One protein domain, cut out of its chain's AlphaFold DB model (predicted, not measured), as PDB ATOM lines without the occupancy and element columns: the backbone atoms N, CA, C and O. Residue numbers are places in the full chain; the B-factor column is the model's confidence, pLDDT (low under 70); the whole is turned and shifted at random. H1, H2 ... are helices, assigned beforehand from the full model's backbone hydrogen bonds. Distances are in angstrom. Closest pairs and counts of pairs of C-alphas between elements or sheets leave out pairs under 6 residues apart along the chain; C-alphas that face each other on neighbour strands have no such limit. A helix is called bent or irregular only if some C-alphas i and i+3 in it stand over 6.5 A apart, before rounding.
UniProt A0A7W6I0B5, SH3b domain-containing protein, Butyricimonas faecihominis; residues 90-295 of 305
ATOM      1  N   ASP A  90      32.858  50.727  38.246       54.03
ATOM      2  CA  ASP A  90      33.661  49.990  39.228       54.03
ATOM      3  C   ASP A  90      33.078  48.607  39.509       54.03
ATOM      4  O   ASP A  90      33.833  47.655  39.704       54.03
ATOM      5  N   PHE A  91      31.748  48.470  39.465       55.22
ATOM      6  CA  PHE A  91      31.099  47.160  39.474       55.22
ATOM      7  C   PHE A  91      31.524  46.349  38.248       55.22
ATOM      8  O   PHE A  91      32.014  45.232  38.404       55.22
ATOM      9  N   PHE A  92      31.433  46.923  37.042       46.81
ATOM     10  CA  PHE A  92      31.865  46.249  35.817       46.81
ATOM     11  C   PHE A  92      33.373  45.965  35.811       46.81
ATOM     12  O   PHE A  92      33.767  44.877  35.410       46.81
ATOM     13  N   ARG A  93      34.223  46.868  36.318       49.81
ATOM     14  CA  ARG A  93      35.679  46.650  36.458       49.81
ATOM     15  C   ARG A  93      36.031  45.593  37.504       49.81
ATOM     16  O   ARG A  93      36.982  44.846  37.301       49.81
ATOM     17  N   GLY A  94      35.297  45.526  38.613       48.00
ATOM     18  CA  GLY A  94      35.462  44.501  39.645       48.00
ATOM     19  C   GLY A  94      35.028  43.129  39.142       48.00
ATOM     20  O   GLY A  94      35.780  42.163  39.261       48.00
ATOM     21  N   LEU A  95      33.873  43.077  38.474       45.56
ATOM     22  CA  LEU A  95      33.386  41.897  37.767       45.56
ATOM     23  C   LEU A  95      34.413  41.444  36.715       45.56
ATOM     24  O   LEU A  95      34.760  40.271  36.651       45.56
ATOM     25  N   TRP A  96      34.997  42.387  35.973       45.97
ATOM     26  CA  TRP A  96      36.082  42.133  35.025       45.97
ATOM     27  C   TRP A  96      37.365  41.610  35.671       45.97
ATOM     28  O   TRP A  96      38.024  40.719  35.139       45.97
ATOM     29  N   GLY A  97      37.725  42.152  36.835       42.84
ATOM     30  CA  GLY A  97      38.896  41.746  37.605       42.84
ATOM     31  C   GLY A  97      38.827  40.298  38.090       42.84
ATOM     32  O   GLY A  97      39.864  39.636  38.119       42.84
ATOM     33  N   LEU A  98      37.624  39.798  38.395       39.84
ATOM     34  CA  LEU A  98      37.380  38.388  38.725       39.84
ATOM     35  C   LEU A  98      37.624  37.475  37.512       39.84
ATOM     36  O   LEU A  98      38.253  36.429  37.646       39.84
ATOM     37  N   PHE A  99      37.228  37.902  36.307       44.91
ATOM     38  CA  PHE A  99      37.492  37.148  35.072       44.91
ATOM     39  C   PHE A  99      38.953  37.206  34.614       44.91
ATOM     40  O   PHE A  99      39.426  36.285  33.955       44.91
ATOM     41  N   LYS A 100      39.697  38.247  35.004       46.00
ATOM     42  CA  LYS A 100      41.126  38.407  34.683       46.00
ATOM     43  C   LYS A 100      42.056  37.516  35.522       46.00
ATOM     44  O   LYS A 100      43.212  37.345  35.148       46.00
ATOM     45  N   GLN A 101      41.585  37.012  36.669       45.19
ATOM     46  CA  GLN A 101      42.384  36.231  37.632       45.19
ATOM     47  C   GLN A 101      42.253  34.713  37.452       45.19
ATOM     48  O   GLN A 101      43.066  33.964  37.991       45.19
ATOM     49  N   GLY A 102      41.277  34.248  36.670       48.31
ATOM     50  CA  GLY A 102      41.214  32.854  36.253       48.31
ATOM     51  C   GLY A 102      42.162  32.596  35.077       48.31
ATOM     52  O   GLY A 102      42.220  33.418  34.165       48.31
ATOM     53  N   PRO A 103      42.880  31.463  35.026       51.94
ATOM     54  CA  PRO A 103      43.433  30.966  33.773       51.94
ATOM     55  C   PRO A 103      42.298  30.838  32.742       51.94
ATOM     56  O   PRO A 103      41.461  29.936  32.805       51.94
ATOM     57  N   ILE A 104      42.256  31.796  31.813       54.44
ATOM     58  CA  ILE A 104      41.230  31.988  30.768       54.44
ATOM     59  C   ILE A 104      41.064  30.724  29.897       54.44
ATOM     60  O   ILE A 104      40.020  30.511  29.282       54.44
ATOM     61  N   SER A 105      42.043  29.816  29.943       57.62
ATOM     62  CA  SER A 105      42.021  28.479  29.348       57.62
ATOM     63  C   SER A 105      40.857  27.584  29.802       57.62
ATOM     64  O   SER A 105      40.452  26.709  29.038       57.62
ATOM     65  N   TYR A 106      40.287  27.780  31.000       66.88
ATOM     66  CA  TYR A 106      39.205  26.922  31.523       66.88
ATOM     67  C   TYR A 106      37.791  27.446  31.260       66.88
ATOM     68  O   TYR A 106      36.811  26.721  31.432       66.88
ATOM     69  N   LEU A 107      37.648  28.693  30.823       70.00
ATOM     70  CA  LEU A 107      36.345  29.309  30.582       70.00
ATOM     71  C   LEU A 107      35.501  28.631  29.457       70.00
ATOM     72  O   LEU A 107      34.279  28.574  29.598       70.00
ATOM     73  N   PRO A 108      36.067  27.987  28.413       71.56
ATOM     74  CA  PRO A 108      35.289  27.194  27.448       71.56
ATOM     75  C   PRO A 108      34.746  25.903  28.065       71.56
ATOM     76  O   PRO A 108      33.611  25.496  27.810       71.56
ATOM     77  N   LEU A 109      35.549  25.278  28.931       74.69
ATOM     78  CA  LEU A 109      35.133  24.136  29.734       74.69
ATOM     79  C   LEU A 109      34.007  24.540  30.695       74.69
ATOM     80  O   LEU A 109      33.070  23.771  30.888       74.69
ATOM     81  N   LEU A 110      34.036  25.768  31.223       81.56
ATOM     82  CA  LEU A 110      32.958  26.314  32.044       81.56
ATOM     83  C   LEU A 110      31.660  26.528  31.248       81.56
ATOM     84  O   LEU A 110      30.588  26.176  31.739       81.56
ATOM     85  N   ILE A 111      31.736  27.049  30.019       85.81
ATOM     86  CA  ILE A 111      30.583  27.181  29.105       85.81
ATOM     87  C   ILE A 111      29.954  25.806  28.840       85.81
ATOM     88  O   ILE A 111      28.747  25.627  29.019       85.81
ATOM     89  N   LEU A 112      30.771  24.809  28.485       84.25
ATOM     90  CA  LEU A 112      30.327  23.424  28.286       84.25
ATOM     91  C   LEU A 112      29.700  22.824  29.540       84.25
ATOM     92  O   LEU A 112      28.652  22.183  29.457       84.25
ATOM     93  N   LEU A 113      30.333  23.014  30.697       86.69
ATOM     94  CA  LEU A 113      29.848  22.504  31.973       86.69
ATOM     95  C   LEU A 113      28.494  23.132  32.315       86.69
ATOM     96  O   LEU A 113      27.570  22.421  32.701       86.69
ATOM     97  N   THR A 114      28.348  24.440  32.096       90.75
ATOM     98  CA  THR A 114      27.098  25.182  32.312       90.75
ATOM     99  C   THR A 114      25.995  24.690  31.376       90.75
ATOM    100  O   THR A 114      24.866  24.448  31.814       90.75
ATOM    101  N   LEU A 115      26.319  24.467  30.100       91.25
ATOM    102  CA  LEU A 115      25.401  23.878  29.128       91.25
ATOM    103  C   LEU A 115      24.979  22.463  29.546       91.25
ATOM    104  O   LEU A 115      23.786  22.157  29.586       91.25
ATOM    105  N   CYS A 116      25.938  21.607  29.900       89.56
ATOM    106  CA  CYS A 116      25.682  20.235  30.326       89.56
ATOM    107  C   CYS A 116      24.822  20.194  31.590       89.56
ATOM    108  O   CYS A 116      23.843  19.449  31.648       89.56
ATOM    109  N   PHE A 117      25.136  21.034  32.576       91.19
ATOM    110  CA  PHE A 117      24.366  21.173  33.804       91.19
ATOM    111  C   PHE A 117      22.929  21.620  33.514       91.19
ATOM    112  O   PHE A 117      21.986  20.983  33.978       91.19
ATOM    113  N   THR A 118      22.746  22.638  32.668       92.75
ATOM    114  CA  THR A 118      21.417  23.121  32.255       92.75
ATOM    115  C   THR A 118      20.590  21.999  31.623       92.75
ATOM    116  O   THR A 118      19.426  21.792  31.979       92.75
ATOM    117  N   LEU A 119      21.186  21.229  30.708       91.00
ATOM    118  CA  LEU A 119      20.518  20.104  30.048       91.00
ATOM    119  C   LEU A 119      20.220  18.949  31.017       91.00
ATOM    120  O   LEU A 119      19.156  18.333  30.923       91.00
ATOM    121  N   LEU A 120      21.121  18.671  31.962       91.44
ATOM    122  CA  LEU A 120      20.947  17.636  32.980       91.44
ATOM    123  C   LEU A 120      19.800  17.987  33.929       91.44
ATOM    124  O   LEU A 120      18.910  17.162  34.130       91.44
ATOM    125  N   VAL A 121      19.761  19.215  34.446       89.75
ATOM    126  CA  VAL A 121      18.678  19.678  35.326       89.75
ATOM    127  C   VAL A 121      17.338  19.633  34.587       89.75
ATOM    128  O   VAL A 121      16.365  19.087  35.107       89.75
ATOM    129  N   ARG A 122      17.284  20.086  33.327       92.06
ATOM    130  CA  ARG A 122      16.076  19.957  32.485       92.06
ATOM    131  C   ARG A 122      15.641  18.501  32.294       92.06
ATOM    132  O   ARG A 122      14.444  18.224  32.219       92.06
ATOM    133  N   ARG A 123      16.591  17.564  32.219       88.94
ATOM    134  CA  ARG A 123      16.311  16.123  32.117       88.94
ATOM    135  C   ARG A 123      15.794  15.534  33.430       88.94
ATOM    136  O   ARG A 123      14.947  14.644  33.367       88.94
ATOM    137  N   MET A 124      16.274  16.017  34.579       90.19
ATOM    138  CA  MET A 124      15.780  15.619  35.905       90.19
ATOM    139  C   MET A 124      14.325  16.049  36.110       90.19
ATOM    140  O   MET A 124      13.510  15.256  36.567       90.19
ATOM    141  N   PHE A 125      13.978  17.273  35.713       88.62
ATOM    142  CA  PHE A 125      12.617  17.807  35.816       88.62
ATOM    143  C   PHE A 125      11.808  17.540  34.543       88.62
ATOM    144  O   PHE A 125      11.303  18.458  33.901       88.62
ATOM    145  N   ARG A 126      11.690  16.266  34.147       82.50
ATOM    146  CA  ARG A 126      10.989  15.888  32.908       82.50
ATOM    147  C   ARG A 126       9.522  16.328  32.901       82.50
ATOM    148  O   ARG A 126       9.053  16.777  31.853       82.50
ATOM    149  N   ASP A 127       8.855  16.231  34.043       86.38
ATOM    150  CA  ASP A 127       7.396  16.343  34.134       86.38
ATOM    151  C   ASP A 127       6.912  17.774  34.415       86.38
ATOM    152  O   ASP A 127       5.736  18.075  34.244       86.38
ATOM    153  N   SER A 128       7.814  18.687  34.798       89.69
ATOM    154  CA  SER A 128       7.474  20.087  35.076       89.69
ATOM    155  C   SER A 128       7.917  20.998  33.933       89.69
ATOM    156  O   SER A 128       9.099  21.322  33.796       89.69
ATOM    157  N   LEU A 129       6.949  21.436  33.121       85.88
ATOM    158  CA  LEU A 129       7.161  22.436  32.068       85.88
ATOM    159  C   LEU A 129       7.668  23.761  32.648       85.88
ATOM    160  O   LEU A 129       8.619  24.321  32.107       85.88
ATOM    161  N   GLU A 130       7.108  24.191  33.784       86.31
ATOM    162  CA  GLU A 130       7.508  25.430  34.458       86.31
ATOM    163  C   GLU A 130       8.999  25.444  34.811       86.31
ATOM    164  O   GLU A 130       9.736  26.368  34.464       86.31
ATOM    165  N   ILE A 131       9.478  24.380  35.459       87.06
ATOM    166  CA  ILE A 131      10.888  24.288  35.855       87.06
ATOM    167  C   ILE A 131      11.782  24.201  34.619       87.06
ATOM    168  O   ILE A 131      12.850  24.816  34.592       87.06
ATOM    169  N   LYS A 132      11.362  23.471  33.580       90.31
ATOM    170  CA  LYS A 132      12.145  23.336  32.350       90.31
ATOM    171  C   LYS A 132      12.432  24.684  31.716       90.31
ATOM    172  O   LYS A 132      13.612  24.980  31.497       90.31
ATOM    173  N   TRP A 133      11.410  25.492  31.442       86.88
ATOM    174  CA  TRP A 133      11.631  26.752  30.736       86.88
ATOM    175  C   TRP A 133      12.403  27.756  31.600       86.88
ATOM    176  O   TRP A 133      13.262  28.455  31.063       86.88
ATOM    177  N   ILE A 134      12.204  27.765  32.927       88.44
ATOM    178  CA  ILE A 134      12.979  28.611  33.855       88.44
ATOM    179  C   ILE A 134      14.460  28.229  33.819       88.44
ATOM    180  O   ILE A 134      15.321  29.085  33.616       88.44
ATOM    181  N   VAL A 135      14.769  26.939  33.977       91.62
ATOM    182  CA  VAL A 135      16.151  26.437  33.959       91.62
ATOM    183  C   VAL A 135      16.792  26.677  32.593       91.62
ATOM    184  O   VAL A 135      17.946  27.087  32.524       91.62
ATOM    185  N   GLY A 136      16.048  26.462  31.506       90.56
ATOM    186  CA  GLY A 136      16.521  26.736  30.150       90.56
ATOM    187  C   GLY A 136      16.825  28.217  29.925       90.56
ATOM    188  O   GLY A 136      17.887  28.543  29.405       90.56
ATOM    189  N   GLY A 137      15.935  29.109  30.368       89.31
ATOM    190  CA  GLY A 137      16.126  30.557  30.289       89.31
ATOM    191  C   GLY A 137      17.332  31.032  31.097       89.31
ATOM    192  O   GLY A 137      18.195  31.716  30.554       89.31
ATOM    193  N   LEU A 138      17.445  30.621  32.363       91.00
ATOM    194  CA  LEU A 138      18.592  30.957  33.215       91.00
ATOM    195  C   LEU A 138      19.908  30.410  32.656       91.00
ATOM    196  O   LEU A 138      20.910  31.122  32.653       91.00
ATOM    197  N   GLY A 139      19.901  29.180  32.139       91.94
ATOM    198  CA  GLY A 139      21.065  28.587  31.486       91.94
ATOM    199  C   GLY A 139      21.500  29.371  30.249       91.94
ATOM    200  O   GLY A 139      22.685  29.652  30.101       91.94
ATOM    201  N   LEU A 140      20.563  29.804  29.397       90.81
ATOM    202  CA  LEU A 140      20.876  30.651  28.238       90.81
ATOM    203  C   LEU A 140      21.503  31.985  28.644       90.81
ATOM    204  O   LEU A 140      22.480  32.398  28.025       90.81
ATOM    205  N   VAL A 141      20.972  32.638  29.682       90.62
ATOM    206  CA  VAL A 141      21.559  33.880  30.202       90.62
ATOM    207  C   VAL A 141      22.959  33.625  30.755       90.62
ATOM    208  O   VAL A 141      23.873  34.367  30.422       90.62
ATOM    209  N   ALA A 142      23.152  32.572  31.552       90.69
ATOM    210  CA  ALA A 142      24.449  32.257  32.145       90.69
ATOM    211  C   ALA A 142      25.517  31.982  31.077       90.69
ATOM    212  O   ALA A 142      26.584  32.592  31.106       90.69
ATOM    213  N   ILE A 143      25.213  31.117  30.104       90.62
ATOM    214  CA  ILE A 143      26.116  30.823  28.983       90.62
ATOM    215  C   ILE A 143      26.383  32.105  28.191       90.62
ATOM    216  O   ILE A 143      27.533  32.430  27.908       90.62
ATOM    217  N   GLY A 144      25.331  32.871  27.899       88.06
ATOM    218  CA  GLY A 144      25.453  34.090  27.122       88.06
ATOM    219  C   GLY A 144      26.288  35.179  27.807       88.06
ATOM    220  O   GLY A 144      27.052  35.878  27.145       88.06
ATOM    221  N   VAL A 145      26.193  35.313  29.128       84.94
ATOM    222  CA  VAL A 145      27.034  36.233  29.905       84.94
ATOM    223  C   VAL A 145      28.496  35.800  29.834       84.94
ATOM    224  O   VAL A 145      29.345  36.640  29.547       84.94
ATOM    225  N   MET A 146      28.790  34.507  30.012       83.44
ATOM    226  CA  MET A 146      30.158  33.980  29.894       83.44
ATOM    227  C   MET A 146      30.751  34.232  28.500       83.44
ATOM    228  O   MET A 146      31.913  34.615  28.389       83.44
ATOM    229  N   GLU A 147      29.954  34.086  27.440       82.62
ATOM    230  CA  GLU A 147      30.370  34.406  26.067       82.62
ATOM    231  C   GLU A 147      30.637  35.897  25.861       82.62
ATOM    232  O   GLU A 147      31.651  36.265  25.274       82.62
ATOM    233  N   LEU A 148      29.774  36.779  26.371       78.88
ATOM    234  CA  LEU A 148      29.995  38.224  26.266       78.88
ATOM    235  C   LEU A 148      31.252  38.656  27.027       78.88
ATOM    236  O   LEU A 148      32.025  39.467  26.521       78.88
ATOM    237  N   ILE A 149      31.493  38.081  28.206       75.12
ATOM    238  CA  ILE A 149      32.732  38.295  28.959       75.12
ATOM    239  C   ILE A 149      33.945  37.882  28.122       75.12
ATOM    240  O   ILE A 149      34.928  38.614  28.084       75.12
ATOM    241  N   PHE A 150      33.878  36.760  27.405       72.69
ATOM    242  CA  PHE A 150      34.934  36.376  26.470       72.69
ATOM    243  C   PHE A 150      35.153  37.413  25.366       72.69
ATOM    244  O   PHE A 150      36.295  37.790  25.111       72.69
ATOM    245  N   PHE A 151      34.076  37.896  24.740       69.94
ATOM    246  CA  PHE A 151      34.162  38.868  23.647       69.94
ATOM    247  C   PHE A 151      34.827  40.169  24.070       69.94
ATOM    248  O   PHE A 151      35.791  40.612  23.448       69.94
ATOM    249  N   PHE A 152      34.359  40.769  25.163       65.81
ATOM    250  CA  PHE A 152      34.980  41.983  25.689       65.81
ATOM    251  C   PHE A 152      36.382  41.701  26.272       65.81
ATOM    252  O   PHE A 152      37.162  42.628  26.478       65.81
ATOM    253  N   GLY A 153      36.690  40.416  26.512       62.88
ATOM    254  CA  GLY A 153      37.867  39.854  27.183       62.88
ATOM    255  C   GLY A 153      39.142  40.058  26.403       62.88
ATOM    256  O   GLY A 153      40.188  40.384  26.966       62.88
ATOM    257  N   TYR A 154      39.019  39.847  25.098       62.16
ATOM    258  CA  TYR A 154      40.125  39.543  24.205       62.16
ATOM    259  C   TYR A 154      40.021  40.360  22.915       62.16
ATOM    260  O   TYR A 154      39.887  39.824  21.820       62.16
ATOM    261  N   ASN A 155      40.038  41.693  23.028       65.06
ATOM    262  CA  ASN A 155      39.982  42.606  21.875       65.06
ATOM    263  C   ASN A 155      38.817  42.326  20.895       65.06
ATOM    264  O   ASN A 155      38.928  42.625  19.708       65.06
ATOM    265  N   GLY A 156      37.706  41.744  21.364       64.19
ATOM    266  CA  GLY A 156      36.568  41.381  20.511       64.19
ATOM    267  C   GLY A 156      36.681  40.033  19.786       64.19
ATOM    268  O   GLY A 156      35.811  39.732  18.973       64.19
ATOM    269  N   LEU A 157      37.708  39.222  20.057       65.94
ATOM    270  CA  LEU A 157      37.950  37.922  19.420       65.94
ATOM    271  C   LEU A 157      37.774  36.772  20.439       65.94
ATOM    272  O   LEU A 157      38.257  36.868  21.564       65.94
ATOM    273  N   PRO A 158      37.128  35.646  20.088       67.38
ATOM    274  CA  PRO A 158      37.135  34.430  20.892       67.38
ATOM    275  C   PRO A 158      38.551  33.882  21.059       67.38
ATOM    276  O   PRO A 158      39.349  33.882  20.122       67.38
ATOM    277  N   TRP A 159      38.846  33.334  22.239       62.53
ATOM    278  CA  TRP A 159      40.207  32.922  22.604       62.53
ATOM    279  C   TRP A 159      40.804  31.838  21.683       62.53
ATOM    280  O   TRP A 159      42.018  31.746  21.533       62.53
ATOM    281  N   PHE A 160      39.974  31.008  21.043       68.31
ATOM    282  CA  PHE A 160      40.476  29.956  20.159       68.31
ATOM    283  C   PHE A 160      41.051  30.500  18.847       68.31
ATOM    284  O   PHE A 160      41.747  29.763  18.153       68.31
ATOM    285  N   CYS A 161      40.813  31.773  18.516       65.62
ATOM    286  CA  CYS A 161      41.356  32.431  17.329       65.62
ATOM    287  C   CYS A 161      42.849  32.803  17.442       65.62
ATOM    288  O   CYS A 161      43.386  33.356  16.486       65.62
ATOM    289  N   PHE A 162      43.520  32.484  18.556       72.25
ATOM    290  CA  PHE A 162      44.948  32.752  18.776       72.25
ATOM    291  C   PHE A 162      45.764  31.446  18.765       72.25
ATOM    292  O   PHE A 162      46.104  30.911  19.825       72.25
ATOM    293  N   PRO A 163      46.077  30.888  17.578       70.94
ATOM    294  CA  PRO A 163      46.799  29.622  17.467       70.94
ATOM    295  C   PRO A 163      48.217  29.679  18.046       70.94
ATOM    296  O   PRO A 163      48.724  28.642  18.463       70.94
ATOM    297  N   ASP A 164      48.830  30.860  18.132       71.12
ATOM    298  CA  ASP A 164      50.160  31.039  18.732       71.12
ATOM    299  C   ASP A 164      50.147  30.877  20.261       71.12
ATOM    300  O   ASP A 164      51.153  30.504  20.860       71.12
ATOM    301  N   GLU A 165      48.997  31.114  20.898       69.12
ATOM    302  CA  GLU A 165      48.829  30.987  22.348       69.12
ATOM    303  C   GLU A 165      48.287  29.609  22.747       69.12
ATOM    304  O   GLU A 165      48.692  29.041  23.761       69.12
ATOM    305  N   VAL A 166      47.361  29.062  21.951       66.31
ATOM    306  CA  VAL A 166      46.608  27.840  22.289       66.31
ATOM    307  C   VAL A 166      47.118  26.607  21.523       66.31
ATOM    308  O   VAL A 166      46.924  25.470  21.958       66.31
ATOM    309  N   GLY A 167      47.803  26.808  20.398       70.50
ATOM    310  CA  GLY A 167      48.225  25.767  19.463       70.50
ATOM    311  C   GLY A 167      47.158  25.437  18.412       70.50
ATOM    312  O   GLY A 167      45.971  25.311  18.714       70.50
ATOM    313  N   TRP A 168      47.590  25.214  17.164       75.69
ATOM    314  CA  TRP A 168      46.707  24.986  16.008       75.69
ATOM    315  C   TRP A 168      45.696  23.846  16.183       75.69
ATOM    316  O   TRP A 168      44.529  24.002  15.825       75.69
ATOM    317  N   LEU A 169      46.112  22.711  16.757       74.25
ATOM    318  CA  LEU A 169      45.205  21.586  17.006       74.25
ATOM    319  C   LEU A 169      44.046  22.002  17.923       74.25
ATOM    320  O   LEU A 169      42.883  21.712  17.642       74.25
ATOM    321  N   TRP A 170      44.357  22.719  19.003       65.50
ATOM    322  CA  TRP A 170      43.365  23.168  19.971       65.50
ATOM    323  C   TRP A 170      42.495  24.295  19.426       65.50
ATOM    324  O   TRP A 170      41.297  24.299  19.692       65.50
ATOM    325  N   THR A 171      43.039  25.201  18.613       74.44
ATOM    326  CA  THR A 171      42.251  26.199  17.872       74.44
ATOM    327  C   THR A 171      41.147  25.539  17.045       74.44
ATOM    328  O   THR A 171      39.984  25.929  17.154       74.44
ATOM    329  N   VAL A 172      41.475  24.490  16.283       76.81
ATOM    330  CA  VAL A 172      40.493  23.764  15.460       76.81
ATOM    331  C   VAL A 172      39.448  23.059  16.328       76.81
ATOM    332  O   VAL A 172      38.249  23.198  16.082       76.81
ATOM    333  N   VAL A 173      39.872  22.337  17.370       76.19
ATOM    334  CA  VAL A 173      38.947  21.646  18.291       76.19
ATOM    335  C   VAL A 173      37.969  22.635  18.932       76.19
ATOM    336  O   VAL A 173      36.760  22.395  18.950       76.19
ATOM    337  N   ASN A 174      38.476  23.765  19.416       77.19
ATOM    338  CA  ASN A 174      37.670  24.773  20.091       77.19
ATOM    339  C   ASN A 174      36.730  25.525  19.144       77.19
ATOM    340  O   ASN A 174      35.623  25.861  19.554       77.19
ATOM    341  N   PHE A 175      37.109  25.715  17.877       83.38
ATOM    342  CA  PHE A 175      36.217  26.258  16.851       83.38
ATOM    343  C   PHE A 175      34.962  25.389  16.674       83.38
ATOM    344  O   PHE A 175      33.837  25.890  16.755       83.38
ATOM    345  N   PHE A 176      35.131  24.073  16.498       84.50
ATOM    346  CA  PHE A 176      33.992  23.156  16.366       84.50
ATOM    347  C   PHE A 176      33.167  23.074  17.648       84.50
ATOM    348  O   PHE A 176      31.936  23.023  17.601       84.50
ATOM    349  N   LEU A 177      33.838  23.089  18.797       83.12
ATOM    350  CA  LEU A 177      33.183  23.068  20.093       83.12
ATOM    351  C   LEU A 177      32.330  24.320  20.324       83.12
ATOM    352  O   LEU A 177      31.193  24.216  20.783       83.12
ATOM    353  N   TYR A 178      32.843  25.490  19.954       85.25
ATOM    354  CA  TYR A 178      32.107  26.744  20.024       85.25
ATOM    355  C   TYR A 178      30.888  26.736  19.091       85.25
ATOM    356  O   TYR A 178      29.778  27.043  19.525       85.25
ATOM    357  N   GLY A 179      31.043  26.259  17.851       86.25
ATOM    358  CA  GLY A 179      29.912  26.050  16.939       86.25
ATOM    359  C   GLY A 179      28.851  25.092  17.502       86.25
ATOM    360  O   GLY A 179      27.649  25.339  17.381       86.25
ATOM    361  N   PHE A 180      29.274  24.023  18.186       89.00
ATOM    362  CA  PHE A 180      28.365  23.106  18.877       89.00
ATOM    363  C   PHE A 180      27.606  23.790  20.024       89.00
ATOM    364  O   PHE A 180      26.397  23.579  20.160       89.00
ATOM    365  N   VAL A 181      28.282  24.616  20.830       89.31
ATOM    366  CA  VAL A 181      27.646  25.402  21.900       89.31
ATOM    367  C   VAL A 181      26.583  26.331  21.318       89.31
ATOM    368  O   VAL A 181      25.439  26.269  21.775       89.31
ATOM    369  N   LEU A 182      26.904  27.083  20.260       88.06
ATOM    370  CA  LEU A 182      25.955  27.989  19.601       88.06
ATOM    371  C   LEU A 182      24.725  27.258  19.072       88.06
ATOM    372  O   LEU A 182      23.588  27.677  19.305       88.06
ATOM    373  N   LEU A 183      24.927  26.110  18.421       89.50
ATOM    374  CA  LEU A 183      23.824  25.273  17.960       89.50
ATOM    375  C   LEU A 183      22.941  24.821  19.131       89.50
ATOM    376  O   LEU A 183      21.711  24.850  19.041       89.50
ATOM    377  N   LYS A 184      23.544  24.400  20.248       90.44
ATOM    378  CA  LYS A 184      22.790  23.972  21.432       90.44
ATOM    379  C   LYS A 184      22.078  25.124  22.126       90.44
ATOM    380  O   LYS A 184      20.948  24.911  22.560       90.44
ATOM    381  N   GLN A 185      22.662  26.317  22.191       89.88
ATOM    382  CA  GLN A 185      21.979  27.511  22.691       89.88
ATOM    383  C   GLN A 185      20.781  27.876  21.808       89.88
ATOM    384  O   GLN A 185      19.697  28.113  22.338       89.88
ATOM    385  N   LEU A 186      20.921  27.851  20.478       87.38
ATOM    386  CA  LEU A 186      19.805  28.098  19.560       87.38
ATOM    387  C   LEU A 186      18.670  27.085  19.776       87.38
ATOM    388  O   LEU A 186      17.510  27.468  19.938       87.38
ATOM    389  N   LEU A 187      18.997  25.792  19.836       88.25
ATOM    390  CA  LEU A 187      18.011  24.737  20.084       88.25
ATOM    391  C   LEU A 187      17.352  24.876  21.459       88.25
ATOM    392  O   LEU A 187      16.141  24.689  21.575       88.25
ATOM    393  N   LEU A 188      18.123  25.218  22.491       89.75
ATOM    394  CA  LEU A 188      17.605  25.458  23.835       89.75
ATOM    395  C   LEU A 188      16.667  26.672  23.857       89.75
ATOM    396  O   LEU A 188      15.608  26.597  24.474       89.75
ATOM    397  N   ASN A 189      16.995  27.747  23.137       86.56
ATOM    398  CA  ASN A 189      16.132  28.921  22.999       86.56
ATOM    399  C   ASN A 189      14.784  28.547  22.363       86.56
ATOM    400  O   ASN A 189      13.731  28.847  22.924       86.56
ATOM    401  N   LEU A 190      14.803  27.788  21.262       84.94
ATOM    402  CA  LEU A 190      13.584  27.298  20.608       84.94
ATOM    403  C   LEU A 190      12.764  26.357  21.506       84.94
ATOM    404  O   LEU A 190      11.532  26.388  21.470       84.94
ATOM    405  N   GLN A 191      13.424  25.522  22.314       87.44
ATOM    406  CA  GLN A 191      12.748  24.658  23.286       87.44
ATOM    407  C   GLN A 191      12.059  25.461  24.390       87.44
ATOM    408  O   GLN A 191      10.911  25.165  24.703       87.44
ATOM    409  N   VAL A 192      12.720  26.483  24.940       86.69
ATOM    410  CA  VAL A 192      12.141  27.358  25.973       86.69
ATOM    411  C   VAL A 192      10.877  28.041  25.448       86.69
ATOM    412  O   VAL A 192       9.841  27.979  26.105       86.69
ATOM    413  N   ILE A 193      10.911  28.604  24.231       79.81
ATOM    414  CA  ILE A 193       9.717  29.208  23.608       79.81
ATOM    415  C   ILE A 193       8.605  28.162  23.452       79.81
ATOM    416  O   ILE A 193       7.452  28.425  23.789       79.81
ATOM    417  N   ARG A 194       8.939  26.955  22.973       84.38
ATOM    418  CA  ARG A 194       7.968  25.861  22.808       84.38
ATOM    419  C   ARG A 194       7.291  25.490  24.117       84.38
ATOM    420  O   ARG A 194       6.084  25.279  24.122       84.38
ATOM    421  N   GLU A 195       8.059  25.394  25.193       86.38
ATOM    422  CA  GLU A 195       7.557  25.040  26.520       86.38
ATOM    423  C   GLU A 195       6.588  26.105  27.044       86.38
ATOM    424  O   GLU A 195       5.499  25.753  27.489       86.38
ATOM    425  N   ILE A 196       6.919  27.391  26.881       81.81
ATOM    426  CA  ILE A 196       6.051  28.519  27.262       81.81
ATOM    427  C   ILE A 196       4.746  28.522  26.452       81.81
ATOM    428  O   ILE A 196       3.657  28.680  27.009       81.81
ATOM    429  N   CYS A 197       4.843  28.338  25.133       79.62
ATOM    430  CA  CYS A 197       3.680  28.270  24.250       79.62
ATOM    431  C   CYS A 197       2.772  27.090  24.615       79.62
ATOM    432  O   CYS A 197       1.557  27.261  24.703       79.62
ATOM    433  N   HIS A 198       3.361  25.920  24.879       84.25
ATOM    434  CA  HIS A 198       2.625  24.720  25.260       84.25
ATOM    435  C   HIS A 198       1.911  24.879  26.607       84.25
ATOM    436  O   HIS A 198       0.739  24.532  26.703       84.25
ATOM    437  N   GLU A 199       2.574  25.460  27.614       82.31
ATOM    438  CA  GLU A 199       1.964  25.768  28.919       82.31
ATOM    439  C   GLU A 199       0.768  26.722  28.778       82.31
ATOM    440  O   GLU A 199      -0.240  26.581  29.466       82.31
ATOM    441  N   SER A 200       0.858  27.672  27.848       77.38
ATOM    442  CA  SER A 200      -0.148  28.722  27.667       77.38
ATOM    443  C   SER A 200      -1.256  28.361  26.665       77.38
ATOM    444  O   SER A 200      -2.183  29.146  26.476       77.38
ATOM    445  N   GLY A 201      -1.167  27.206  25.997       76.75
ATOM    446  CA  GLY A 201      -2.133  26.763  24.981       76.75
ATOM    447  C   GLY A 201      -2.021  27.468  23.621       76.75
ATOM    448  O   GLY A 201      -2.920  27.339  22.792       76.75
ATOM    449  N   TYR A 202      -0.933  28.202  23.370       72.62
ATOM    450  CA  TYR A 202      -0.685  28.898  22.103       72.62
ATOM    451  C   TYR A 202       0.246  28.090  21.194       72.62
ATOM    452  O   TYR A 202       1.095  27.328  21.653       72.62
ATOM    453  N   ASN A 203       0.119  28.272  19.878       68.00
ATOM    454  CA  ASN A 203       0.937  27.533  18.919       68.00
ATOM    455  C   ASN A 203       2.301  28.216  18.686       68.00
ATOM    456  O   ASN A 203       2.364  29.410  18.385       68.00
ATOM    457  N   LEU A 204       3.389  27.440  18.781       66.75
ATOM    458  CA  LEU A 204       4.784  27.896  18.647       66.75
ATOM    459  C   LEU A 204       5.066  28.596  17.310       66.75
ATOM    460  O   LEU A 204       5.945  29.458  17.236       66.75
ATOM    461  N   SER A 205       4.339  28.218  16.254       62.94
ATOM    462  CA  SER A 205       4.613  28.658  14.886       62.94
ATOM    463  C   SER A 205       4.689  30.180  14.759       62.94
ATOM    464  O   SER A 205       5.564  30.681  14.066       62.94
ATOM    465  N   VAL A 206       3.859  30.922  15.503       60.66
ATOM    466  CA  VAL A 206       3.805  32.392  15.428       60.66
ATOM    467  C   VAL A 206       5.110  33.046  15.904       60.66
ATOM    468  O   VAL A 206       5.597  33.976  15.264       60.66
ATOM    469  N   GLY A 207       5.732  32.516  16.962       61.34
ATOM    470  CA  GLY A 207       7.017  33.017  17.456       61.34
ATOM    471  C   GLY A 207       8.160  32.725  16.483       61.34
ATOM    472  O   GLY A 207       8.957  33.608  16.183       61.34
ATOM    473  N   VAL A 208       8.204  31.518  15.907       65.75
ATOM    474  CA  VAL A 208       9.215  31.134  14.899       65.75
ATOM    475  C   VAL A 208       9.082  31.962  13.615       65.75
ATOM    476  O   VAL A 208      10.100  32.357  13.046       65.75
ATOM    477  N   TYR A 209       7.860  32.294  13.186       67.00
ATOM    478  CA  TYR A 209       7.649  33.131  12.002       67.00
ATOM    479  C   TYR A 209       8.303  34.509  12.129       67.00
ATOM    480  O   TYR A 209       8.829  35.003  11.138       67.00
ATOM    481  N   SER A 210       8.369  35.096  13.331       67.31
ATOM    482  CA  SER A 210       9.052  36.384  13.533       67.31
ATOM    483  C   SER A 210      10.551  36.330  13.192       67.31
ATOM    484  O   SER A 210      11.088  37.262  12.596       67.31
ATOM    485  N   TYR A 211      11.216  35.205  13.479       67.56
ATOM    486  CA  TYR A 211      12.619  34.986  13.124       67.56
ATOM    487  C   TYR A 211      12.801  34.753  11.629       67.56
ATOM    488  O   TYR A 211      13.718  35.303  11.026       67.56
ATOM    489  N   VAL A 212      11.923  33.947  11.029       70.50
ATOM    490  CA  VAL A 212      11.961  33.652   9.591       70.50
ATOM    491  C   VAL A 212      11.746  34.932   8.783       70.50
ATOM    492  O   VAL A 212      12.501  35.196   7.854       70.50
ATOM    493  N   VAL A 213      10.781  35.765   9.179       70.94
ATOM    494  CA  VAL A 213      10.524  37.068   8.549       70.94
ATOM    495  C   VAL A 213      11.734  37.993   8.678       70.94
ATOM    496  O   VAL A 213      12.115  38.612   7.689       70.94
ATOM    497  N   ALA A 214      12.387  38.052   9.843       68.75
ATOM    498  CA  ALA A 214      13.594  38.863  10.019       68.75
ATOM    499  C   ALA A 214      14.750  38.411   9.109       68.75
ATOM    500  O   ALA A 214      15.426  39.250   8.515       68.75
ATOM    501  N   VAL A 215      14.950  37.098   8.950       70.25
ATOM    502  CA  VAL A 215      15.968  36.543   8.042       70.25
ATOM    503  C   VAL A 215      15.626  36.832   6.579       70.25
ATOM    504  O   VAL A 215      16.498  37.258   5.829       70.25
ATOM    505  N   ILE A 216      14.365  36.655   6.170       72.56
ATOM    506  CA  ILE A 216      13.916  36.961   4.802       72.56
ATOM    507  C   ILE A 216      14.126  38.446   4.487       72.56
ATOM    508  O   ILE A 216      14.672  38.770   3.437       72.56
ATOM    509  N   LEU A 217      13.749  39.345   5.400       68.75
ATOM    510  CA  LEU A 217      13.973  40.782   5.233       68.75
ATOM    511  C   LEU A 217      15.466  41.111   5.122       68.75
ATOM    512  O   LEU A 217      15.844  41.887   4.250       68.75
ATOM    513  N   ALA A 218      16.323  40.484   5.934       65.88
ATOM    514  CA  ALA A 218      17.771  40.657   5.836       65.88
ATOM    515  C   ALA A 218      18.326  40.209   4.469       65.88
ATOM    516  O   ALA A 218      19.177  40.893   3.906       65.88
ATOM    517  N   ILE A 219      17.818  39.105   3.907       68.06
ATOM    518  CA  ILE A 219      18.195  38.629   2.564       68.06
ATOM    519  C   ILE A 219      17.711  39.601   1.479       68.06
ATOM    520  O   ILE A 219      18.457  39.903   0.553       68.06
ATOM    521  N   ILE A 220      16.483  40.118   1.584       71.44
ATOM    522  CA  ILE A 220      15.945  41.092   0.620       71.44
ATOM    523  C   ILE A 220      16.781  42.376   0.625       71.44
ATOM    524  O   ILE A 220      17.127  42.877  -0.441       71.44
ATOM    525  N   PHE A 221      17.146  42.889   1.805       67.81
ATOM    526  CA  PHE A 221      17.985  44.085   1.914       67.81
ATOM    527  C   PHE A 221      19.419  43.853   1.427       67.81
ATOM    528  O   PHE A 221      19.980  44.745   0.797       67.81
ATOM    529  N   TYR A 222      19.967  42.648   1.622       63.72
ATOM    530  CA  TYR A 222      21.248  42.249   1.030       63.72
ATOM    531  C   TYR A 222      21.231  42.322  -0.493       63.72
ATOM    532  O   TYR A 222      22.131  42.890  -1.102       63.72
ATOM    533  N   LEU A 223      20.179  41.786  -1.113       69.50
ATOM    534  CA  LEU A 223      20.020  41.823  -2.566       69.50
ATOM    535  C   LEU A 223      19.778  43.241  -3.109       69.50
ATOM    536  O   LEU A 223      19.943  43.462  -4.305       69.50
ATOM    537  N   ALA A 224      19.389  44.188  -2.252       76.81
ATOM    538  CA  ALA A 224      19.123  45.577  -2.610       76.81
ATOM    539  C   ALA A 224      20.339  46.515  -2.446       76.81
ATOM    540  O   ALA A 224      20.177  47.719  -2.629       76.81
ATOM    541  N   ASP A 225      21.522  45.985  -2.105       68.44
ATOM    542  CA  ASP A 225      22.784  46.735  -1.924       68.44
ATOM    543  C   ASP A 225      22.685  47.881  -0.891       68.44
ATOM    544  O   ASP A 225      23.282  48.949  -1.017       68.44
ATOM    545  N   VAL A 226      21.872  47.663   0.147       68.00
ATOM    546  CA  VAL A 226      21.671  48.604   1.254       68.00
ATOM    547  C   VAL A 226      22.627  48.257   2.399       68.00
ATOM    548  O   VAL A 226      22.796  47.086   2.734       68.00
ATOM    549  N   ASP A 227      23.224  49.274   3.029       64.56
ATOM    550  CA  ASP A 227      24.246  49.142   4.077       64.56
ATOM    551  C   ASP A 227      23.810  48.204   5.228       64.56
ATOM    552  O   ASP A 227      23.001  48.543   6.096       64.56
ATOM    553  N   MET A 228      24.322  46.972   5.200       61.38
ATOM    554  CA  MET A 228      23.706  45.785   5.811       61.38
ATOM    555  C   MET A 228      23.626  45.797   7.339       61.38
ATOM    556  O   MET A 228      22.731  45.181   7.924       61.38
ATOM    557  N   GLY A 229      24.571  46.470   8.000       62.81
ATOM    558  CA  GLY A 229      24.755  46.360   9.448       62.81
ATOM    559  C   GLY A 229      23.555  46.869  10.244       62.81
ATOM    560  O   GLY A 229      23.081  46.201  11.163       62.81
ATOM    561  N   VAL A 230      23.020  48.033   9.867       64.50
ATOM    562  CA  VAL A 230      21.950  48.700  10.624       64.50
ATOM    563  C   VAL A 230      20.613  47.977  10.446       64.50
ATOM    564  O   VAL A 230      19.900  47.758  11.422       64.50
ATOM    565  N   TYR A 231      20.284  47.528   9.232       66.81
ATOM    566  CA  TYR A 231      18.991  46.895   8.942       66.81
ATOM    567  C   TYR A 231      18.856  45.501   9.547       66.81
ATOM    568  O   TYR A 231      17.768  45.135   9.994       66.81
ATOM    569  N   LEU A 232      19.953  44.745   9.629       66.06
ATOM    570  CA  LEU A 232      19.963  43.441  10.291       66.06
ATOM    571  C   LEU A 232      19.708  43.595  11.797       66.06
ATOM    572  O   LEU A 232      18.911  42.853  12.372       66.06
ATOM    573  N   ILE A 233      20.303  44.623  12.415       69.50
ATOM    574  CA  ILE A 233      20.049  44.993  13.814       69.50
ATOM    575  C   ILE A 233      18.604  45.488  13.991       69.50
ATOM    576  O   ILE A 233      17.926  45.068  14.926       69.50
ATOM    577  N   CYS A 234      18.082  46.325  13.092       69.00
ATOM    578  CA  CYS A 234      16.703  46.819  13.170       69.00
ATOM    579  C   CYS A 234      15.664  45.701  13.009       69.00
ATOM    580  O   CYS A 234      14.768  45.581  13.845       69.00
ATOM    581  N   GLY A 235      15.783  44.852  11.983       70.75
ATOM    582  CA  GLY A 235      14.876  43.716  11.767       70.75
ATOM    583  C   GLY A 235      14.904  42.737  12.940       70.75
ATOM    584  O   GLY A 235      13.871  42.209  13.360       70.75
ATOM    585  N   PHE A 236      16.077  42.581  13.544       71.94
ATOM    586  CA  PHE A 236      16.249  41.820  14.762       71.94
ATOM    587  C   PHE A 236      15.515  42.424  15.968       71.94
ATOM    588  O   PHE A 236      14.746  41.729  16.637       71.94
ATOM    589  N   LEU A 237      15.728  43.712  16.245       74.44
ATOM    590  CA  LEU A 237      15.058  44.419  17.338       74.44
ATOM    591  C   LEU A 237      13.536  44.364  17.177       74.44
ATOM    592  O   LEU A 237      12.830  44.118  18.153       74.44
ATOM    593  N   VAL A 238      13.035  44.491  15.945       76.38
ATOM    594  CA  VAL A 238      11.610  44.328  15.629       76.38
ATOM    595  C   VAL A 238      11.127  42.918  15.969       76.38
ATOM    596  O   VAL A 238      10.131  42.784  16.680       76.38
ATOM    597  N   ALA A 239      11.840  41.864  15.556       76.44
ATOM    598  CA  ALA A 239      11.478  40.487  15.907       76.44
ATOM    599  C   ALA A 239      11.456  40.259  17.430       76.44
ATOM    600  O   ALA A 239      10.583  39.558  17.948       76.44
ATOM    601  N   ARG A 240      12.365  40.901  18.177       78.69
ATOM    602  CA  ARG A 240      12.368  40.842  19.648       78.69
ATOM    603  C   ARG A 240      11.206  41.592  20.266       78.69
ATOM    604  O   ARG A 240      10.565  41.033  21.151       78.69
ATOM    605  N   CYS A 241      10.880  42.783  19.779       80.38
ATOM    606  CA  CYS A 241       9.692  43.513  20.211       80.38
ATOM    607  C   CYS A 241       8.418  42.693  19.972       80.38
ATOM    608  O   CYS A 241       7.606  42.562  20.885       80.38
ATOM    609  N   VAL A 242       8.279  42.068  18.797       79.81
ATOM    610  CA  VAL A 242       7.144  41.185  18.481       79.81
ATOM    611  C   VAL A 242       7.064  40.028  19.474       79.81
ATOM    612  O   VAL A 242       6.004  39.798  20.051       79.81
ATOM    613  N   GLN A 243       8.176  39.339  19.742       77.94
ATOM    614  CA  GLN A 243       8.175  38.222  20.687       77.94
ATOM    615  C   GLN A 243       7.863  38.662  22.128       77.94
ATOM    616  O   GLN A 243       7.153  37.950  22.833       77.94
ATOM    617  N   ILE A 244       8.351  39.824  22.574       82.44
ATOM    618  CA  ILE A 244       8.021  40.374  23.901       82.44
ATOM    619  C   ILE A 244       6.523  40.654  23.986       82.44
ATOM    620  O   ILE A 244       5.868  40.191  24.917       82.44
ATOM    621  N   VAL A 245       5.960  41.357  22.998       83.88
ATOM    622  CA  VAL A 245       4.519  41.645  22.942       83.88
ATOM    623  C   VAL A 245       3.723  40.343  22.961       83.88
ATOM    624  O   VAL A 245       2.797  40.197  23.757       83.88
ATOM    625  N   MET A 246       4.127  39.355  22.162       79.88
ATOM    626  CA  MET A 246       3.506  38.034  22.171       79.88
ATOM    627  C   MET A 246       3.575  37.364  23.543       79.88
ATOM    628  O   MET A 246       2.570  36.818  23.980       79.88
ATOM    629  N   ASN A 247       4.702  37.424  24.254       81.50
ATOM    630  CA  ASN A 247       4.808  36.845  25.596       81.50
ATOM    631  C   ASN A 247       3.793  37.468  26.566       81.50
ATOM    632  O   ASN A 247       3.214  36.743  27.371       81.50
ATOM    633  N   TYR A 248       3.531  38.775  26.468       85.94
ATOM    634  CA  TYR A 248       2.509  39.456  27.273       85.94
ATOM    635  C   TYR A 248       1.069  39.094  26.876       85.94
ATOM    636  O   TYR A 248       0.189  39.096  27.731       85.94
ATOM    637  N   PHE A 249       0.820  38.747  25.612       83.50
ATOM    638  CA  PHE A 249      -0.475  38.211  25.172       83.50
ATOM    639  C   PHE A 249      -0.684  36.747  25.589       83.50
ATOM    640  O   PHE A 249      -1.789  36.347  25.957       83.50
ATOM    641  N   ILE A 250       0.381  35.948  25.525       79.25
ATOM    642  CA  ILE A 250       0.376  34.513  25.814       79.25
ATOM    643  C   ILE A 250       0.271  34.273  27.328       79.25
ATOM    644  O   ILE A 250      -0.535  33.461  27.782       79.25
ATOM    645  N   ILE A 251       1.057  35.006  28.119       81.12
ATOM    646  CA  ILE A 251       1.168  34.823  29.565       81.12
ATOM    647  C   ILE A 251       0.283  35.855  30.271       81.12
ATOM    648  O   ILE A 251       0.641  37.021  30.400       81.12
ATOM    649  N   ARG A 252      -0.857  35.406  30.812       77.56
ATOM    650  CA  ARG A 252      -1.823  36.276  31.518       77.56
ATOM    651  C   ARG A 252      -1.249  37.014  32.731       77.56
ATOM    652  O   ARG A 252      -1.747  38.073  33.095       77.56
ATOM    653  N   ASN A 253      -0.253  36.437  33.400       85.94
ATOM    654  CA  ASN A 253       0.366  37.058  34.565       85.94
ATOM    655  C   ASN A 253       1.504  37.988  34.130       85.94
ATOM    656  O   ASN A 253       2.538  37.521  33.649       85.94
ATOM    657  N   PHE A 254       1.331  39.286  34.387       85.94
ATOM    658  CA  PHE A 254       2.298  40.336  34.066       85.94
ATOM    659  C   PHE A 254       3.723  40.013  34.542       85.94
ATOM    660  O   PHE A 254       4.662  40.079  33.754       85.94
ATOM    661  N   TRP A 255       3.892  39.589  35.798       82.12
ATOM    662  CA  TRP A 255       5.216  39.310  36.366       82.12
ATOM    663  C   TRP A 255       5.903  38.124  35.692       82.12
ATOM    664  O   TRP A 255       7.105  38.161  35.429       82.12
ATOM    665  N   ARG A 256       5.133  37.080  35.362       80.06
ATOM    666  CA  ARG A 256       5.652  35.927  34.617       80.06
ATOM    667  C   ARG A 256       6.065  36.335  33.204       80.06
ATOM    668  O   ARG A 256       7.157  35.976  32.773       80.06
ATOM    669  N   ALA A 257       5.236  37.125  32.522       83.44
ATOM    670  CA  ALA A 257       5.531  37.638  31.187       83.44
ATOM    671  C   ALA A 257       6.806  38.497  31.171       83.44
ATOM    672  O   ALA A 257       7.641  38.339  30.276       83.44
ATOM    673  N   SER A 258       6.999  39.343  32.189       86.00
ATOM    674  CA  SER A 258       8.220  40.134  32.374       86.00
ATOM    675  C   SER A 258       9.457  39.257  32.529       86.00
ATOM    676  O   SER A 258      10.423  39.444  31.796       86.00
ATOM    677  N   ILE A 259       9.431  38.285  33.446       83.06
ATOM    678  CA  ILE A 259      10.582  37.407  33.707       83.06
ATOM    679  C   ILE A 259      10.961  36.630  32.443       83.06
ATOM    680  O   ILE A 259      12.128  36.618  32.051       83.06
ATOM    681  N   VAL A 260       9.974  36.036  31.769       81.25
ATOM    682  CA  VAL A 260      10.177  35.306  30.510       81.25
ATOM    683  C   VAL A 260      10.786  36.211  29.443       81.25
ATOM    684  O   VAL A 260      11.757  35.831  28.789       81.25
ATOM    685  N   SER A 261      10.250  37.421  29.288       84.62
ATOM    686  CA  SER A 261      10.728  38.372  28.284       84.62
ATOM    687  C   SER A 261      12.154  38.838  28.570       84.62
ATOM    688  O   SER A 261      12.954  38.897  27.643       84.62
ATOM    689  N   ILE A 262      12.509  39.089  29.833       84.56
ATOM    690  CA  ILE A 262      13.869  39.482  30.236       84.56
ATOM    691  C   ILE A 262      14.867  38.350  29.974       84.56
ATOM    692  O   ILE A 262      15.897  38.581  29.338       84.56
ATOM    693  N   LEU A 263      14.564  37.125  30.418       82.00
ATOM    694  CA  LEU A 263      15.439  35.963  30.207       82.00
ATOM    695  C   LEU A 263      15.660  35.695  28.717       82.00
ATOM    696  O   LEU A 263      16.777  35.420  28.280       82.00
ATOM    697  N   PHE A 264      14.597  35.824  27.929       82.56
ATOM    698  CA  PHE A 264      14.657  35.688  26.485       82.56
ATOM    699  C   PHE A 264      15.533  36.759  25.831       82.56
ATOM    700  O   PHE A 264      16.352  36.444  24.964       82.56
ATOM    701  N   LEU A 265      15.384  38.020  26.239       82.75
ATOM    702  CA  LEU A 265      16.129  39.146  25.678       82.75
ATOM    703  C   LEU A 265      17.623  39.006  25.983       82.75
ATOM    704  O   LEU A 265      18.436  39.025  25.063       82.75
ATOM    705  N   LEU A 266      17.976  38.734  27.241       81.19
ATOM    706  CA  LEU A 266      19.365  38.528  27.661       81.19
ATOM    707  C   LEU A 266      20.016  37.328  26.961       81.19
ATOM    708  O   LEU A 266      21.114  37.451  26.418       81.19
ATOM    709  N   GLY A 267      19.334  36.179  26.925       78.38
ATOM    710  CA  GLY A 267      19.876  34.969  26.300       78.38
ATOM    711  C   GLY A 267      20.020  35.087  24.780       78.38
ATOM    712  O   GLY A 267      20.924  34.502  24.190       78.38
ATOM    713  N   SER A 268      19.146  35.855  24.128       78.31
ATOM    714  CA  SER A 268      19.169  35.992  22.672       78.31
ATOM    715  C   SER A 268      20.136  37.041  22.139       78.31
ATOM    716  O   SER A 268      20.699  36.828  21.068       78.31
ATOM    717  N   VAL A 269      20.350  38.139  22.869       78.88
ATOM    718  CA  VAL A 269      21.348  39.157  22.506       78.88
ATOM    719  C   VAL A 269      22.739  38.534  22.462       78.88
ATOM    720  O   VAL A 269      23.462  38.723  21.485       78.88
ATOM    721  N   SER A 270      23.084  37.734  23.475       81.19
ATOM    722  CA  SER A 270      24.380  37.059  23.502       81.19
ATOM    723  C   SER A 270      24.531  36.035  22.374       81.19
ATOM    724  O   SER A 270      25.497  36.114  21.620       81.19
ATOM    725  N   LEU A 271      23.530  35.166  22.163       83.00
ATOM    726  CA  LEU A 271      23.550  34.177  21.077       83.00
ATOM    727  C   LEU A 271      23.873  34.814  19.717       83.00
ATOM    728  O   LEU A 271      24.543  34.208  18.887       83.00
ATOM    729  N   ILE A 272      23.407  36.037  19.479       78.44
ATOM    730  CA  ILE A 272      23.602  36.729  18.205       78.44
ATOM    731  C   ILE A 272      24.952  37.394  18.111       78.44
ATOM    732  O   ILE A 272      25.600  37.233  17.082       78.44
ATOM    733  N   ALA A 273      25.377  38.096  19.161       77.44
ATOM    734  CA  ALA A 273      26.729  38.634  19.222       77.44
ATOM    735  C   ALA A 273      27.748  37.516  18.931       77.44
ATOM    736  O   ALA A 273      28.592  37.654  18.046       77.44
ATOM    737  N   SER A 274      27.554  36.360  19.568       79.94
ATOM    738  CA  SER A 274      28.336  35.145  19.352       79.94
ATOM    739  C   SER A 274      28.206  34.563  17.934       79.94
ATOM    740  O   SER A 274      29.207  34.199  17.314       79.94
ATOM    741  N   SER A 275      26.992  34.503  17.377       80.94
ATOM    742  CA  SER A 275      26.747  33.923  16.044       80.94
ATOM    743  C   SER A 275      27.301  34.774  14.903       80.94
ATOM    744  O   SER A 275      27.877  34.221  13.970       80.94
ATOM    745  N   ILE A 276      27.149  36.103  14.961       78.06
ATOM    746  CA  ILE A 276      27.678  37.032  13.945       78.06
ATOM    747  C   ILE A 276      29.185  36.844  13.824       78.06
ATOM    748  O   ILE A 276      29.712  36.695  12.722       78.06
ATOM    749  N   PHE A 277      29.865  36.794  14.966       76.19
ATOM    750  CA  PHE A 277      31.298  36.583  14.992       76.19
ATOM    751  C   PHE A 277      31.690  35.224  14.397       76.19
ATOM    752  O   PHE A 277      32.556  35.149  13.524       76.19
ATOM    753  N   PHE A 278      31.035  34.145  14.837       82.44
ATOM    754  CA  PHE A 278      31.318  32.796  14.351       82.44
ATOM    755  C   PHE A 278      31.134  32.676  12.834       82.44
ATOM    756  O   PHE A 278      31.993  32.121  12.150       82.44
ATOM    757  N   ILE A 279      30.051  33.247  12.298       81.81
ATOM    758  CA  ILE A 279      29.790  33.295  10.855       81.81
ATOM    759  C   ILE A 279      30.885  34.091  10.136       81.81
ATOM    760  O   ILE A 279      31.363  33.647   9.095       81.81
ATOM    761  N   GLY A 280      31.334  35.216  10.701       78.12
ATOM    762  CA  GLY A 280      32.460  35.985  10.169       78.12
ATOM    763  C   GLY A 280      33.728  35.138  10.019       78.12
ATOM    764  O   GLY A 280      34.337  35.127   8.950       78.12
ATOM    765  N   VAL A 281      34.081  34.351  11.041       79.62
ATOM    766  CA  VAL A 281      35.226  33.420  10.975       79.62
ATOM    767  C   VAL A 281      35.012  32.328   9.926       79.62
ATOM    768  O   VAL A 281      35.932  32.027   9.168       79.62
ATOM    769  N   VAL A 282      33.808  31.754   9.832       82.44
ATOM    770  CA  VAL A 282      33.469  30.746   8.809       82.44
ATOM    771  C   VAL A 282      33.637  31.311   7.395       82.44
ATOM    772  O   VAL A 282      34.205  30.639   6.536       82.44
ATOM    773  N   ILE A 283      33.183  32.543   7.151       80.56
ATOM    774  CA  ILE A 283      33.322  33.216   5.852       80.56
ATOM    775  C   ILE A 283      34.799  33.453   5.529       80.56
ATOM    776  O   ILE A 283      35.235  33.133   4.426       80.56
ATOM    777  N   LEU A 284      35.584  33.954   6.487       80.75
ATOM    778  CA  LEU A 284      37.024  34.157   6.299       80.75
ATOM    779  C   LEU A 284      37.751  32.843   5.985       80.75
ATOM    780  O   LEU A 284      38.584  32.809   5.081       80.75
ATOM    781  N   LEU A 285      37.401  31.751   6.671       81.94
ATOM    782  CA  LEU A 285      37.928  30.417   6.377       81.94
ATOM    783  C   LEU A 285      37.532  29.948   4.973       81.94
ATOM    784  O   LEU A 285      38.375  29.419   4.254       81.94
ATOM    785  N   ALA A 286      36.280  30.161   4.560       80.00
ATOM    786  CA  ALA A 286      35.809  29.794   3.226       80.00
ATOM    787  C   ALA A 286      36.543  30.577   2.122       80.00
ATOM    788  O   ALA A 286      36.974  29.978   1.138       80.00
ATOM    789  N   ILE A 287      36.746  31.886   2.310       82.75
ATOM    790  CA  ILE A 287      37.534  32.729   1.399       82.75
ATOM    791  C   ILE A 287      38.990  32.253   1.361       82.75
ATOM    792  O   ILE A 287      39.550  32.085   0.280       82.75
ATOM    793  N   GLY A 288      39.599  31.987   2.519       82.56
ATOM    794  CA  GLY A 288      40.972  31.489   2.606       82.56
ATOM    795  C   GLY A 288      41.159  30.150   1.892       82.56
ATOM    796  O   GLY A 288      42.109  29.992   1.128       82.56
ATOM    797  N   LEU A 289      40.228  29.206   2.069       83.56
ATOM    798  CA  LEU A 289      40.224  27.923   1.360       83.56
ATOM    799  C   LEU A 289      40.005  28.095  -0.146       83.56
ATOM    800  O   LEU A 289      40.634  27.390  -0.930       83.56
ATOM    801  N   PHE A 290      39.152  29.035  -0.557       85.56
ATOM    802  CA  PHE A 290      38.935  29.347  -1.967       85.56
ATOM    803  C   PHE A 290      40.199  29.920  -2.623       85.56
ATOM    804  O   PHE A 290      40.571  29.473  -3.703       85.56
ATOM    805  N   ILE A 291      40.895  30.846  -1.953       84.94
ATOM    806  CA  ILE A 291      42.166  31.422  -2.429       84.94
ATOM    807  C   ILE A 291      43.280  30.366  -2.444       84.94
ATOM    808  O   ILE A 291      44.033  30.266  -3.408       84.94
ATOM    809  N   ALA A 292      43.385  29.540  -1.400       78.44
ATOM    810  CA  ALA A 292      44.372  28.461  -1.349       78.44
ATOM    811  C   ALA A 292      44.107  27.385  -2.417       78.44
ATOM    812  O   ALA A 292      45.046  26.819  -2.971       78.44
ATOM    813  N   GLY A 293      42.835  27.125  -2.728       73.25
ATOM    814  CA  GLY A 293      42.414  26.217  -3.793       73.25
ATOM    815  C   GLY A 293      42.555  26.790  -5.205       73.25
ATOM    816  O   GLY A 293      42.634  26.013  -6.153       73.25
ATOM    817  N   SER A 294      42.612  28.119  -5.358       68.56
ATOM    818  CA  SER A 294      42.838  28.808  -6.637       68.56
ATOM    819  C   SER A 294      44.307  29.172  -6.894       68.56
ATOM    820  O   SER A 294      44.632  29.679  -7.967       68.56
ATOM    821  N   GLY A 295      45.206  28.888  -5.942       56.38
ATOM    822  CA  GLY A 295      46.651  29.041  -6.094       56.38
ATOM    823  C   GLY A 295      47.228  28.044  -7.100       56.38
ATOM    824  O   GLY A 295      47.518  26.896  -6.766       56.38
TER     825      GLY A 295
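This is residues 90 to 295 of the 305 residues of the protein "SH3b domain-containing protein" of Butyricimonas faecihominis (UniProt A0A7W6I0B5). What shape do these atoms make? A compact bundle, its helices mostly aligned, is made of H2, H3, H5, H7 and H8, with H5 and H8 in the middle, the hairpin of H2 and H3 packed on one side through H3, and the hairpin of H6 and H7 splayed away from the end where H7 turns into H8. H1 lies off to the side, and residues 283 to 295, of which 283 to 294 belong to H8, stick out. What is it built of? The printed part has 206 residues with eight named helices, H1 to H8 in order along the chain, no named strand, and the class is all helix. The radius of gyration of the C-alphas is 18.8 A, and the spans are 58 by 46 by 36 A.

Where does the printed part begin? H1, residues 90 to 101, meets H2, residues 104 to 124, only through their link. It is close to but not clearly touching H3, residues 129 to 153, the closest C-alphas being those of Phe 99 and Ile 149, 7.8 A apart. What follows? H2 and H3 form a hairpin at a shallow tilt of 7 degrees, the closest C-alphas being those of Arg 122 and Lys 132, 5.2 A apart. H4, residues 163 to 166, is close to but not clearly touching H5, residues 168 to 200, the closest C-alphas being those of Pro 163 and Thr 171, 5.7 A apart. Residues 129 to 140 of H3 touch residues 185 to 199 of H5, the closest C-alphas being those of Trp 133 and Val 192, 4.8 A apart. How do the last helices stand? H6, residues 205 to 223, and H7, residues 228 to 250, form a hairpin, the closest C-alphas being those of Ala 214 and Gly 235, 5.3 A apart. H8, residues 254 to 294, touches H3 at a steep tilt of 49 degrees, the closest C-alphas being those of Val 141 and Gly 267, 4.4 A apart. H6 and H8 are apart. Are the backbones well formed? Each O i to N i+4 pair is within hydrogen-bond range in H1, H3, H5 and H7, against 15 of 17 in H2, 13 of 15 in H6 and 36 of 37 in H8, and H4 is too short for such a pair.

Where are the anchors? C-alpha 90 stands at (33.661, 49.990, 39.228) and C-alpha 294 at (42.838, 28.808, -6.637). How long are the longer helices? H8 measures 58.6 A from first to last C-alpha, H5 48.4 A and H3 35.6 A. H2 is irregular, with C-alphas 105 and 108 7.1 A apart.

How far does it reach? The two farthest C-alphas, those of Asn 253 and Gly 295, are 62.1 A apart. Is it continuous? The printed part has no cut, and no link is long. Where is confidence low? The mean pLDDT of the printed part is 76.3, and 59 residues are under 70, among them 90 to 106, 151 to 161 and 225 to 234.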